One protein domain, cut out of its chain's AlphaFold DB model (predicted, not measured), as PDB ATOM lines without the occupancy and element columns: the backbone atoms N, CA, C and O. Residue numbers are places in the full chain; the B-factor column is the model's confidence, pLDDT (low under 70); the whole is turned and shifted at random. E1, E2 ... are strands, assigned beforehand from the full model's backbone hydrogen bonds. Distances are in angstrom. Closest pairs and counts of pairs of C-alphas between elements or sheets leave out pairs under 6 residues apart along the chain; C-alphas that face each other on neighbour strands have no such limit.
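This is residues 38 to 124 of the 428 residues of an uncharacterized protein of Arthromitus sp. (strain SFB-mouse-Japan) (UniProt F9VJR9). One sheet of seven strands folds back on itself into a flattened, nearly closed barrel. Strands E3, E6 and E7 make one wall and E2, E5 and E4 the other, with the long, bent E1 as the hinge between them, and the edge strands E3 and E4 come near each other at the seam. The printed part has 87 residues with seven named strands, E1 to E7 along the chain, and no named helix, an all-strand domain. The sheet's order is E3, E6, E7, E1, E2, E5, E4, mixed, with E7 and E1 parallel and the other neighbours antiparallel. It is compact, with a radius of gyration of the C-alphas of 12.4 A and spans of 36 by 26 by 22 A.

E1, residues 38 to 50, bends by 82 degrees at residue 41, and its pairing is staggered. Its residues 45 to 50 pair with E2, residues 56 to 61, in an antiparallel hairpin, with N 47 and O 59 2.8 A apart. Its residues 38 to 44 pair with E7, residues 114 to 119, parallel at 59 degrees, with N 44 and O 118 2.8 A apart. E2 is antiparallel to E5, residues 88 to 94, with N 91 and O 58 2.8 A apart. E5 forms a hairpin with E4, residues 81 to 85, with N 92 and O 81 2.8 A apart. E7 forms a hairpin with E6, residues 104 to 109, with N 115 and O 107 2.8 A apart. E6 is antiparallel to E3, residues 70 to 75, with N 74 and O 106 2.8 A apart. This is a folded sheet, one sheet bent back into two leaves that face each other. The closest C-alphas of E3 and E4 are those of Ala 73 and Ile 82, 6.2 A apart. E2 and E7 are only just apart, at 8.2 A.

E1 begins at C-alpha 38 (-43.116, -19.626, -45.969) and runs 31.6 A to C-alpha 50 (-15.023, -29.448, -35.427). E5 is 16.8 A long, E6 16.7 A and E7 16.1 A, first to last C-alpha. E7 ends at C-alpha 119 (-28.234, -18.733, -45.039). Beyond the named strands, residues 99 to 100 pair antiparallel with residues 122 to 123.

The C-alphas farthest apart are those of Glu 97 and Ser 111, 37.7 A. The printed part has no cut and no long link. The mean pLDDT of the printed part is 83.1, and residues 38 to 42 and 49 to 55 are under 70.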
ATOM      1  N   TYR A  38     -43.421 -20.915 -46.576       54.31
ATOM      2  CA  TYR A  38     -43.116 -19.626 -45.969       54.31
ATOM      3  C   TYR A  38     -41.661 -19.285 -46.265       54.31
ATOM      4  O   TYR A  38     -40.741 -19.925 -45.752       54.31
ATOM      5  N   ASN A  39     -41.465 -18.276 -47.110       53.69
ATOM      6  CA  ASN A  39     -40.157 -17.676 -47.330       53.69
ATOM      7  C   ASN A  39     -39.902 -16.676 -46.208       53.69
ATOM      8  O   ASN A  39     -40.528 -15.616 -46.162       53.69
ATOM      9  N   ILE A  40     -38.994 -17.017 -45.301       61.12
ATOM     10  CA  ILE A  40     -38.556 -16.091 -44.262       61.12
ATOM     11  C   ILE A  40     -37.436 -15.244 -44.873       61.12
ATOM     12  O   ILE A  40     -36.463 -15.773 -45.409       61.12
ATOM     13  N   SER A  41     -37.620 -13.921 -44.882       55.88
ATOM     14  CA  SER A  41     -36.707 -12.971 -45.537       55.88
ATOM     15  C   SER A  41     -35.380 -12.800 -44.796       55.88
ATOM     16  O   SER A  41     -34.404 -12.334 -45.385       55.88
ATOM     17  N   GLU A  42     -35.336 -13.175 -43.520       69.81
ATOM     18  CA  GLU A  42     -34.152 -13.065 -42.683       69.81
ATOM     19  C   GLU A  42     -33.169 -14.200 -42.986       69.81
ATOM     20  O   GLU A  42     -33.509 -15.386 -42.927       69.81
ATOM     21  N   LYS A  43     -31.935 -13.830 -43.342       82.94
ATOM     22  CA  LYS A  43     -30.859 -14.791 -43.565       82.94
ATOM     23  C   LYS A  43     -30.372 -15.347 -42.222       82.94
ATOM     24  O   LYS A  43     -30.058 -14.585 -41.308       82.94
ATOM     25  N   LEU A  44     -30.262 -16.669 -42.116       87.44
ATOM     26  CA  LEU A  44     -29.816 -17.344 -40.897       87.44
ATOM     27  C   LEU A  44     -28.291 -17.413 -40.802       87.44
ATOM     28  O   LEU A  44     -27.597 -17.677 -41.784       87.44
ATOM     29  N   ASN A  45     -27.769 -17.245 -39.588       86.44
ATOM     30  CA  ASN A  45     -26.355 -17.459 -39.298       86.44
ATOM     31  C   ASN A  45     -26.046 -18.941 -39.083       86.44
ATOM     32  O   ASN A  45     -26.898 -19.719 -38.650       86.44
ATOM     33  N   VAL A  46     -24.788 -19.309 -39.303       86.56
ATOM     34  CA  VAL A  46     -24.258 -20.626 -38.953       86.56
ATOM     35  C   VAL A  46     -23.128 -20.492 -37.934       86.56
ATOM     36  O   VAL A  46     -22.419 -19.487 -37.906       86.56
ATOM     37  N   ARG A  47     -22.958 -21.500 -37.077       79.06
ATOM     38  CA  ARG A  47     -21.826 -21.617 -36.149       79.06
ATOM     39  C   ARG A  47     -21.095 -22.925 -36.409       79.06
ATOM     40  O   ARG A  47     -21.719 -23.982 -36.412       79.06
ATOM     41  N   PHE A  48     -19.785 -22.845 -36.595       77.69
ATOM     42  CA  PHE A  48     -18.956 -24.005 -36.900       77.69
ATOM     43  C   PHE A  48     -18.526 -24.756 -35.641       77.69
ATOM     44  O   PHE A  48     -18.247 -24.151 -34.605       77.69
ATOM     45  N   PHE A  49     -18.443 -26.073 -35.779       69.25
ATOM     46  CA  PHE A  49     -17.895 -27.015 -34.819       69.25
ATOM     47  C   PHE A  49     -16.983 -27.979 -35.575       69.25
ATOM     48  O   PHE A  49     -17.275 -28.355 -36.710       69.25
ATOM     49  N   ILE A  50     -15.887 -28.377 -34.938       61.12
ATOM     50  CA  ILE A  50     -15.023 -29.448 -35.427       61.12
ATOM     51  C   ILE A  50     -15.397 -30.682 -34.605       61.12
ATOM     52  O   ILE A  50     -15.229 -30.675 -33.385       61.12
ATOM     53  N   HIS A  51     -15.996 -31.683 -35.252       55.91
ATOM     54  CA  HIS A  51     -16.347 -32.956 -34.613       55.91
ATOM     55  C   HIS A  51     -15.148 -33.926 -34.617       55.91
ATOM     56  O   HIS A  51     -14.174 -33.708 -35.338       55.91
ATOM     57  N   GLU A  52     -15.204 -34.989 -33.804       45.00
ATOM     58  CA  GLU A  52     -14.206 -36.071 -33.833       45.00
ATOM     59  C   GLU A  52     -14.095 -36.645 -35.259       45.00
ATOM     60  O   GLU A  52     -15.111 -36.865 -35.917       45.00
ATOM     61  N   GLY A  53     -12.867 -36.791 -35.769       49.00
ATOM     62  CA  GLY A  53     -12.597 -37.111 -37.183       49.00
ATOM     63  C   GLY A  53     -12.422 -35.893 -38.108       49.00
ATOM     64  O   GLY A  53     -12.352 -36.052 -39.324       49.00
ATOM     65  N   ASP A  54     -12.337 -34.685 -37.538       61.75
ATOM     66  CA  ASP A  54     -12.036 -33.399 -38.185       61.75
ATOM     67  C   ASP A  54     -13.069 -32.908 -39.228       61.75
ATOM     68  O   ASP A  54     -12.800 -31.976 -39.984       61.75
ATOM     69  N   MET A  55     -14.298 -33.436 -39.246       65.56
ATOM     70  CA  MET A  55     -15.375 -32.865 -40.068       65.56
ATOM     71  C   MET A  55     -15.752 -31.453 -39.590       65.56
ATOM     72  O   MET A  55     -16.139 -31.261 -38.431       65.56
ATOM     73  N   ILE A  56     -15.713 -30.467 -40.499       73.62
ATOM     74  CA  ILE A  56     -16.352 -29.167 -40.265       73.62
ATOM     75  C   ILE A  56     -17.861 -29.386 -40.333       73.62
ATOM     76  O   ILE A  56     -18.416 -29.701 -41.386       73.62
ATOM     77  N   VAL A  57     -18.528 -29.184 -39.203       81.62
ATOM     78  CA  VAL A  57     -19.984 -29.209 -39.107       81.62
ATOM     79  C   VAL A  57     -20.459 -27.807 -38.781       81.62
ATOM     80  O   VAL A  57     -19.942 -27.161 -37.868       81.62
ATOM     81  N   ALA A  58     -21.456 -27.312 -39.505       84.31
ATOM     82  CA  ALA A  58     -22.065 -26.028 -39.193       84.31
ATOM     83  C   ALA A  58     -23.450 -26.236 -38.593       84.31
ATOM     84  O   ALA A  58     -24.337 -26.806 -39.220       84.31
ATOM     85  N   LYS A  59     -23.663 -25.739 -37.378       88.12
ATOM     86  CA  LYS A  59     -24.997 -25.634 -36.793       88.12
ATOM     87  C   LYS A  59     -25.690 -24.403 -37.355       88.12
ATOM     88  O   LYS A  59     -25.161 -23.296 -37.231       88.12
ATOM     89  N   VAL A  60     -26.886 -24.575 -37.900       90.25
ATOM     90  CA  VAL A  60     -27.730 -23.457 -38.328       90.25
ATOM     91  C   VAL A  60     -28.403 -22.841 -37.101       90.25
ATOM     92  O   VAL A  60     -29.017 -23.538 -36.290       90.25
ATOM     93  N   ILE A  61     -28.268 -21.527 -36.937       86.38
ATOM     94  CA  ILE A  61     -28.849 -20.785 -35.819       86.38
ATOM     95  C   ILE A  61     -30.261 -20.348 -36.210       86.38
ATOM     96  O   ILE A  61     -30.443 -19.321 -36.857       86.38
ATOM     97  N   ILE A  62     -31.253 -21.148 -35.814       85.94
ATOM     98  CA  ILE A  62     -32.677 -20.862 -36.025       85.94
ATOM     99  C   ILE A  62     -33.255 -20.269 -34.731       85.94
ATOM    100  O   ILE A  62     -33.254 -20.958 -33.703       85.94
ATOM    101  N   PRO A  63     -33.744 -19.016 -34.743       81.50
ATOM    102  CA  PRO A  63     -34.420 -18.429 -33.592       81.50
ATOM    103  C   PRO A  63     -35.616 -19.280 -33.161       81.50
ATOM    104  O   PRO A  63     -36.430 -19.689 -33.984       81.50
ATOM    105  N   GLU A  64     -35.716 -19.548 -31.857       81.69
ATOM    106  CA  GLU A  64     -36.842 -20.283 -31.264       81.69
ATOM    107  C   GLU A  64     -37.104 -21.670 -31.892       81.69
ATOM    108  O   GLU A  64     -38.248 -22.116 -31.957       81.69
ATOM    109  N   ILE A  65     -36.050 -22.378 -32.321       78.31
ATOM    110  CA  ILE A  65     -36.123 -23.689 -33.002       78.31
ATOM    111  C   ILE A  65     -37.056 -24.714 -32.323       78.31
ATOM    112  O   ILE A  65     -37.733 -25.483 -33.000       78.31
ATOM    113  N   ASN A  66     -37.166 -24.677 -30.990       78.56
ATOM    114  CA  ASN A  66     -38.050 -25.539 -30.195       78.56
ATOM    115  C   ASN A  66     -39.550 -25.370 -30.510       78.56
ATOM    116  O   ASN A  66     -40.340 -26.223 -30.123       78.56
ATOM    117  N   LYS A  67     -39.969 -24.292 -31.187       80.06
ATOM    118  CA  LYS A  67     -41.378 -24.067 -31.554       80.06
ATOM    119  C   LYS A  67     -41.844 -24.907 -32.745       80.06
ATOM    120  O   LYS A  67     -43.048 -25.037 -32.939       80.06
ATOM    121  N   TYR A  68     -40.918 -25.435 -33.546       79.19
ATOM    122  CA  TYR A  68     -41.238 -25.911 -34.893       79.19
ATOM    123  C   TYR A  68     -41.203 -27.432 -35.070       79.19
ATOM    124  O   TYR A  68     -41.746 -27.901 -36.058       79.19
ATOM    125  N   ASN A  69     -40.622 -28.211 -34.147       84.56
ATOM    126  CA  ASN A  69     -40.571 -29.687 -34.207       84.56
ATOM    127  C   ASN A  69     -40.289 -30.240 -35.624       84.56
ATOM    128  O   ASN A  69     -41.098 -30.979 -36.193       84.56
ATOM    129  N   PHE A  70     -39.165 -29.830 -36.217       90.19
ATOM    130  CA  PHE A  70     -38.798 -30.221 -37.578       90.19
ATOM    131  C   PHE A  70     -38.490 -31.722 -37.684       90.19
ATOM    132  O   PHE A  70     -37.818 -32.284 -36.822       90.19
ATOM    133  N   THR A  71     -38.948 -32.354 -38.764       89.69
ATOM    134  CA  THR A  71     -38.794 -33.796 -39.027       89.69
ATOM    135  C   THR A  71     -37.940 -34.113 -40.241       89.69
ATOM    136  O   THR A  71     -37.448 -35.231 -40.359       89.69
ATOM    137  N   SER A  72     -37.784 -33.173 -41.174       90.94
ATOM    138  CA  SER A  72     -36.912 -33.359 -42.332       90.94
ATOM    139  C   SER A  72     -36.250 -32.059 -42.760       90.94
ATOM    140  O   SER A  72     -36.771 -30.963 -42.523       90.94
ATOM    141  N   ALA A  73     -35.087 -32.203 -43.390       93.44
ATOM    142  CA  ALA A  73     -34.285 -31.107 -43.894       93.44
ATOM    143  C   ALA A  73     -33.744 -31.422 -45.291       93.44
ATOM    144  O   ALA A  73     -33.338 -32.545 -45.578       93.44
ATOM    145  N   GLU A  74     -33.701 -30.404 -46.143       93.31
ATOM    146  CA  GLU A  74     -33.073 -30.420 -47.461       93.31
ATOM    147  C   GLU A  74     -32.168 -29.184 -47.581       93.31
ATOM    148  O   GLU A  74     -32.490 -28.116 -47.053       93.31
ATOM    149  N   VAL A  75     -31.039 -29.309 -48.277       95.19
ATOM    150  CA  VAL A  75     -30.106 -28.207 -48.559       95.19
ATOM    151  C   VAL A  75     -29.976 -28.032 -50.069       95.19
ATOM    152  O   VAL A  75     -29.954 -29.010 -50.811       95.19
ATOM    153  N   SER A  76     -29.944 -26.785 -50.543       94.69
ATOM    154  CA  SER A  76     -29.962 -26.481 -51.980       94.69
ATOM    155  C   SER A  76     -28.663 -26.816 -52.710       94.69
ATOM    156  O   SER A  76     -28.679 -26.999 -53.924       94.69
ATOM    157  N   ASP A  77     -27.543 -26.855 -51.992       91.25
ATOM    158  CA  ASP A  77     -26.247 -27.262 -52.533       91.25
ATOM    159  C   ASP A  77     -26.074 -28.771 -52.358       91.25
ATOM    160  O   ASP A  77     -25.990 -29.278 -51.240       91.25
ATOM    161  N   THR A  78     -26.013 -29.483 -53.481       88.62
ATOM    162  CA  THR A  78     -25.923 -30.947 -53.523       88.62
ATOM    163  C   THR A  78     -24.577 -31.493 -53.049       88.62
ATOM    164  O   THR A  78     -24.456 -32.701 -52.849       88.62
ATOM    165  N   SER A  79     -23.562 -30.640 -52.872       83.81
ATOM    166  CA  SER A  79     -22.286 -31.028 -52.266       83.81
ATOM    167  C   SER A  79     -22.345 -31.105 -50.738       83.81
ATOM    168  O   SER A  79     -21.459 -31.699 -50.125       83.81
ATOM    169  N   LEU A  80     -23.388 -30.538 -50.126       89.81
ATOM    170  CA  LEU A  80     -23.599 -30.534 -48.684       89.81
ATOM    171  C   LEU A  80     -24.583 -31.624 -48.263       89.81
ATOM    172  O   LEU A  80     -25.411 -32.103 -49.036       89.81
ATOM    173  N   SER A  81     -24.512 -32.003 -46.994       88.69
ATOM    174  CA  SER A  81     -25.525 -32.846 -46.358       88.69
ATOM    175  C   SER A  81     -26.095 -32.129 -45.143       88.69
ATOM    176  O   SER A  81     -25.406 -31.322 -44.521       88.69
ATOM    177  N   ILE A  82     -27.359 -32.383 -44.823       91.56
ATOM    178  CA  ILE A  82     -28.071 -31.727 -43.727       91.56
ATOM    179  C   ILE A  82     -28.790 -32.778 -42.888       91.56
ATOM    180  O   ILE A  82     -29.380 -33.700 -43.442       91.56
ATOM    181  N   ASP A  83     -28.726 -32.632 -41.569       89.56
ATOM    182  CA  ASP A  83     -29.393 -33.529 -40.627       89.56
ATOM    183  C   ASP A  83     -30.051 -32.748 -39.482       89.56
ATOM    184  O   ASP A  83     -29.650 -31.620 -39.158       89.56
ATOM    185  N   ILE A  84     -31.068 -33.364 -38.877       88.38
ATOM    186  CA  ILE A  84     -31.771 -32.870 -37.696       88.38
ATOM    187  C   ILE A  84     -31.571 -33.876 -36.560       88.38
ATOM    188  O   ILE A  84     -32.213 -34.921 -36.522       88.38
ATOM    189  N   ALA A  85     -30.730 -33.518 -35.594       79.44
ATOM    190  CA  ALA A  85     -30.475 -34.325 -34.401       79.44
ATOM    191  C   ALA A  85     -30.528 -33.444 -33.147       79.44
ATOM    192  O   ALA A  85     -30.043 -32.309 -33.161       79.44
ATOM    193  N   ASP A  86     -31.137 -33.947 -32.070       76.69
ATOM    194  CA  ASP A  86     -31.260 -33.262 -30.771       76.69
ATOM    195  C   ASP A  86     -31.819 -31.831 -30.860       76.69
ATOM    196  O   ASP A  86     -31.353 -30.900 -30.195       76.69
ATOM    197  N   ASN A  87     -32.815 -31.645 -31.729       77.06
ATOM    198  CA  ASN A  87     -33.422 -30.354 -32.043       77.06
ATOM    199  C   ASN A  87     -32.417 -29.300 -32.559       77.06
ATOM    200  O   ASN A  87     -32.534 -28.103 -32.287       77.06
ATOM    201  N   GLN A  88     -31.404 -29.749 -33.299       83.81
ATOM    202  CA  GLN A  88     -30.427 -28.910 -33.986       83.81
ATOM    203  C   GLN A  88     -30.391 -29.268 -35.465       83.81
ATOM    204  O   GLN A  88     -30.401 -30.440 -35.821       83.81
ATOM    205  N   VAL A  89     -30.278 -28.250 -36.316       89.94
ATOM    206  CA  VAL A  89     -30.038 -28.432 -37.750       89.94
ATOM    207  C   VAL A  89     -28.542 -28.295 -38.004       89.94
ATOM    208  O   VAL A  89     -27.954 -27.253 -37.693       89.94
ATOM    209  N   LYS A  90     -27.924 -29.346 -38.541       90.62
ATOM    210  CA  LYS A  90     -26.480 -29.421 -38.791       90.62
ATOM    211  C   LYS A  90     -26.200 -29.642 -40.275       90.62
ATOM    212  O   LYS A  90     -26.851 -30.460 -40.912       90.62
ATOM    213  N   LEU A  91     -25.222 -28.913 -40.801       89.31
ATOM    214  CA  LEU A  91     -24.660 -29.078 -42.138       89.31
ATOM    215  C   LEU A  91     -23.338 -29.844 -42.052       89.31
ATOM    216  O   LEU A  91     -22.503 -29.531 -41.203       89.31
ATOM    217  N   TYR A  92     -23.147 -30.780 -42.971       85.19
ATOM    218  CA  TYR A  92     -21.996 -31.674 -43.095       85.19
ATOM    219  C   TYR A  92     -21.381 -31.563 -44.496       85.19
ATOM    220  O   TYR A  92     -21.945 -30.918 -45.383       85.19
ATOM    221  N   ASN A  93     -20.236 -32.224 -44.696       84.31
ATOM    222  CA  ASN A  93     -19.450 -32.213 -45.940       84.31
ATOM    223  C   ASN A  93     -18.959 -30.814 -46.352       84.31
ATOM    224  O   ASN A  93     -18.690 -30.544 -47.523       84.31
ATOM    225  N   LEU A  94     -18.817 -29.919 -45.373       85.31
ATOM    226  CA  LEU A  94     -18.239 -28.598 -45.571       85.31
ATOM    227  C   LEU A  94     -16.737 -28.725 -45.842       85.31
ATOM    228  O   LEU A  94     -16.006 -29.352 -45.073       85.31
ATOM    229  N   LYS A  95     -16.277 -28.106 -46.929       81.69
ATOM    230  CA  LYS A  95     -14.860 -28.056 -47.298       81.69
ATOM    231  C   LYS A  95     -14.159 -26.925 -46.543       81.69
ATOM    232  O   LYS A  95     -14.758 -25.861 -46.419       81.69
ATOM    233  N   PRO A  96     -12.909 -27.100 -46.088       78.62
ATOM    234  CA  PRO A  96     -12.143 -26.052 -45.409       78.62
ATOM    235  C   PRO A  96     -11.935 -24.815 -46.272       78.62
ATOM    236  O   PRO A  96     -11.871 -24.914 -47.497       78.62
ATOM    237  N   GLU A  97     -11.812 -23.656 -45.617       81.00
ATOM    238  CA  GLU A  97     -11.523 -22.353 -46.242       81.00
ATOM    239  C   GLU A  97     -12.394 -21.983 -47.458       81.00
ATOM    240  O   GLU A  97     -12.054 -21.087 -48.231       81.00
ATOM    241  N   THR A  98     -13.543 -22.637 -47.608       86.62
ATOM    242  CA  THR A  98     -14.437 -22.495 -48.747       86.62
ATOM    243  C   THR A  98     -15.527 -21.488 -48.407       86.62
ATOM    244  O   THR A  98     -16.130 -21.530 -47.330       86.62
ATOM    245  N   THR A  99     -15.768 -20.556 -49.327       92.06
ATOM    246  CA  THR A  99     -16.902 -19.637 -49.242       92.06
ATOM    247  C   THR A  99     -18.125 -20.314 -49.840       92.06
ATOM    248  O   THR A  99     -18.098 -20.740 -50.993       92.06
ATOM    249  N   TYR A 100     -19.192 -20.396 -49.054       91.69
ATOM    250  CA  TYR A 100     -20.497 -20.872 -49.486       91.69
ATOM    251  C   TYR A 100     -21.444 -19.682 -49.576       91.69
ATOM    252  O   TYR A 100     -21.667 -18.975 -48.590       91.69
ATOM    253  N   GLU A 101     -21.996 -19.472 -50.766       93.31
ATOM    254  CA  GLU A 101     -22.880 -18.352 -51.076       93.31
ATOM    255  C   GLU A 101     -24.222 -18.874 -51.576       93.31
ATOM    256  O   GLU A 101     -24.303 -19.934 -52.197       93.31
ATOM    257  N   ASN A 102     -25.286 -18.107 -51.341       90.94
ATOM    258  CA  ASN A 102     -26.626 -18.414 -51.860       90.94
ATOM    259  C   ASN A 102     -27.190 -19.788 -51.437       90.94
ATOM    260  O   ASN A 102     -28.071 -20.335 -52.103       90.94
ATOM    261  N   ILE A 103     -26.727 -20.325 -50.307       93.69
ATOM    262  CA  ILE A 103     -27.255 -21.567 -49.744       93.69
ATOM    263  C   ILE A 103     -28.640 -21.315 -49.148       93.69
ATOM    264  O   ILE A 103     -28.862 -20.356 -48.402       93.69
ATOM    265  N   SER A 104     -29.573 -22.211 -49.447       92.50
ATOM    266  CA  SER A 104     -30.881 -22.264 -48.808       92.50
ATOM    267  C   SER A 104     -31.135 -23.645 -48.230       92.50
ATOM    268  O   SER A 104     -30.684 -24.658 -48.769       92.50
ATOM    269  N   ILE A 105     -31.846 -23.673 -47.110       94.06
ATOM    270  CA  ILE A 105     -32.312 -24.901 -46.482       94.06
ATOM    271  C   ILE A 105     -33.832 -24.903 -46.462       94.06
ATOM    272  O   ILE A 105     -34.472 -23.858 -46.302       94.06
ATOM    273  N   LYS A 106     -34.404 -26.087 -46.611       93.56
ATOM    274  CA  LYS A 106     -35.836 -26.328 -46.541       93.56
ATOM    275  C   LYS A 106     -36.098 -27.306 -45.406       93.56
ATOM    276  O   LYS A 106     -35.571 -28.413 -45.415       93.56
ATOM    277  N   LEU A 107     -36.885 -26.880 -44.426       92.81
ATOM    278  CA  LEU A 107     -37.235 -27.668 -43.246       92.81
ATOM    279  C   LEU A 107     -38.730 -27.963 -43.256       92.81
ATOM    280  O   LEU A 107     -39.527 -27.079 -43.573       92.81
ATOM    281  N   THR A 108     -39.110 -29.184 -42.898       91.56
ATOM    282  CA  THR A 108     -40.519 -29.588 -42.794       91.56
ATOM    283  C   THR A 108     -40.829 -29.999 -41.364       91.56
ATOM    284  O   THR A 108     -40.039 -30.721 -40.755       91.56
ATOM    285  N   ASP A 109     -41.938 -29.508 -40.813       89.69
ATOM    286  CA  ASP A 109     -42.406 -29.872 -39.472       89.69
ATOM    287  C   ASP A 109     -43.294 -31.129 -39.457       89.69
ATOM    288  O   ASP A 109     -43.702 -31.647 -40.498       89.69
ATOM    289  N   LEU A 110     -43.638 -31.597 -38.251       87.81
ATOM    290  CA  LEU A 110     -44.574 -32.713 -38.030       87.81
ATOM    291  C   LEU A 110     -45.955 -32.517 -38.682       87.81
ATOM    292  O   LEU A 110     -46.656 -33.497 -38.925       87.81
ATOM    293  N   SER A 111     -46.364 -31.272 -38.947       88.44
ATOM    294  CA  SER A 111     -47.630 -30.941 -39.619       88.44
ATOM    295  C   SER A 111     -47.485 -30.893 -41.145       88.44
ATOM    296  O   SER A 111     -48.409 -30.465 -41.837       88.44
ATOM    297  N   ASN A 112     -46.339 -31.334 -41.677       86.50
ATOM    298  CA  ASN A 112     -45.972 -31.307 -43.091       86.50
ATOM    299  C   ASN A 112     -45.896 -29.889 -43.687       86.50
ATOM    300  O   ASN A 112     -45.989 -29.702 -44.904       86.50
ATOM    301  N   LYS A 113     -45.736 -28.873 -42.834       87.50
ATOM    302  CA  LYS A 113     -45.560 -27.486 -43.250       87.50
ATOM    303  C   LYS A 113     -44.084 -27.217 -43.511       87.50
ATOM    304  O   LYS A 113     -43.213 -27.601 -42.733       87.50
ATOM    305  N   THR A 114     -43.810 -26.544 -44.625       89.06
ATOM    306  CA  THR A 114     -42.454 -26.325 -45.128       89.06
ATOM    307  C   THR A 114     -42.007 -24.878 -44.949       89.06
ATOM    308  O   THR A 114     -42.716 -23.927 -45.290       89.06
ATOM    309  N   TYR A 115     -40.773 -24.724 -44.488       88.94
ATOM    310  CA  TYR A 115     -40.111 -23.454 -44.243       88.94
ATOM    311  C   TYR A 115     -38.829 -23.389 -45.061       88.94
ATOM    312  O   TYR A 115     -37.992 -24.289 -44.970       88.94
ATOM    313  N   THR A 116     -38.663 -22.320 -45.836       90.00
ATOM    314  CA  THR A 116     -37.446 -22.096 -46.621       90.00
ATOM    315  C   THR A 116     -36.675 -20.929 -46.027       90.00
ATOM    316  O   THR A 116     -37.195 -19.816 -45.922       90.00
ATOM    317  N   PHE A 117     -35.416 -21.182 -45.676       90.06
ATOM    318  CA  PHE A 117     -34.509 -20.192 -45.111       90.06
ATOM    319  C   PHE A 117     -33.304 -20.004 -46.023       90.06
ATOM    320  O   PHE A 117     -32.705 -20.978 -46.484       90.06
ATOM    321  N   LYS A 118     -32.909 -18.750 -46.243       91.62
ATOM    322  CA  LYS A 118     -31.593 -18.443 -46.810       91.62
ATOM    323  C   LYS A 118     -30.563 -18.402 -45.691       91.62
ATOM    324  O   LYS A 118     -30.857 -17.902 -44.608       91.62
ATOM    325  N   LEU A 119     -29.362 -18.899 -45.950       91.56
ATOM    326  CA  LEU A 119     -28.234 -18.733 -45.039       91.56
ATOM    327  C   LEU A 119     -27.482 -17.441 -45.385       91.56
ATOM    328  O   LEU A 119     -27.488 -16.992 -46.535       91.56
ATOM    329  N   ASN A 120     -26.859 -16.821 -44.384       89.50
ATOM    330  CA  ASN A 120     -25.834 -15.812 -44.631       89.50
ATOM    331  C   ASN A 120     -24.665 -16.451 -45.368       89.50
ATOM    332  O   ASN A 120     -24.348 -17.610 -45.115       89.50
ATOM    333  N   ASP A 121     -24.033 -15.695 -46.261       91.94
ATOM    334  CA  ASP A 121     -22.829 -16.170 -46.928       91.94
ATOM    335  C   ASP A 121     -21.764 -16.391 -45.849       91.94
ATOM    336  O   ASP A 121     -21.561 -15.545 -44.970       91.94
ATOM    337  N   PHE A 122     -21.136 -17.562 -45.857       87.00
ATOM    338  CA  PHE A 122     -20.189 -17.942 -44.819       87.00
ATOM    339  C   PHE A 122     -18.939 -18.550 -45.430       87.00
ATOM    340  O   PHE A 122     -18.989 -19.313 -46.394       87.00
ATOM    341  N   LYS A 123     -17.797 -18.230 -44.828       87.44
ATOM    342  CA  LYS A 123     -16.535 -18.901 -45.108       87.44
ATOM    343  C   LYS A 123     -16.268 -19.883 -43.983       87.44
ATOM    344  O   LYS A 123     -16.252 -19.498 -42.813       87.44
ATOM    345  N   THR A 124     -16.092 -21.150 -44.328       81.56
ATOM    346  CA  THR A 124     -15.703 -22.165 -43.348       81.56
ATOM    347  C   THR A 124     -14.331 -21.820 -42.766       81.56
ATOM    348  O   THR A 124     -13.467 -21.338 -43.510       81.56
TER     349      THR A 124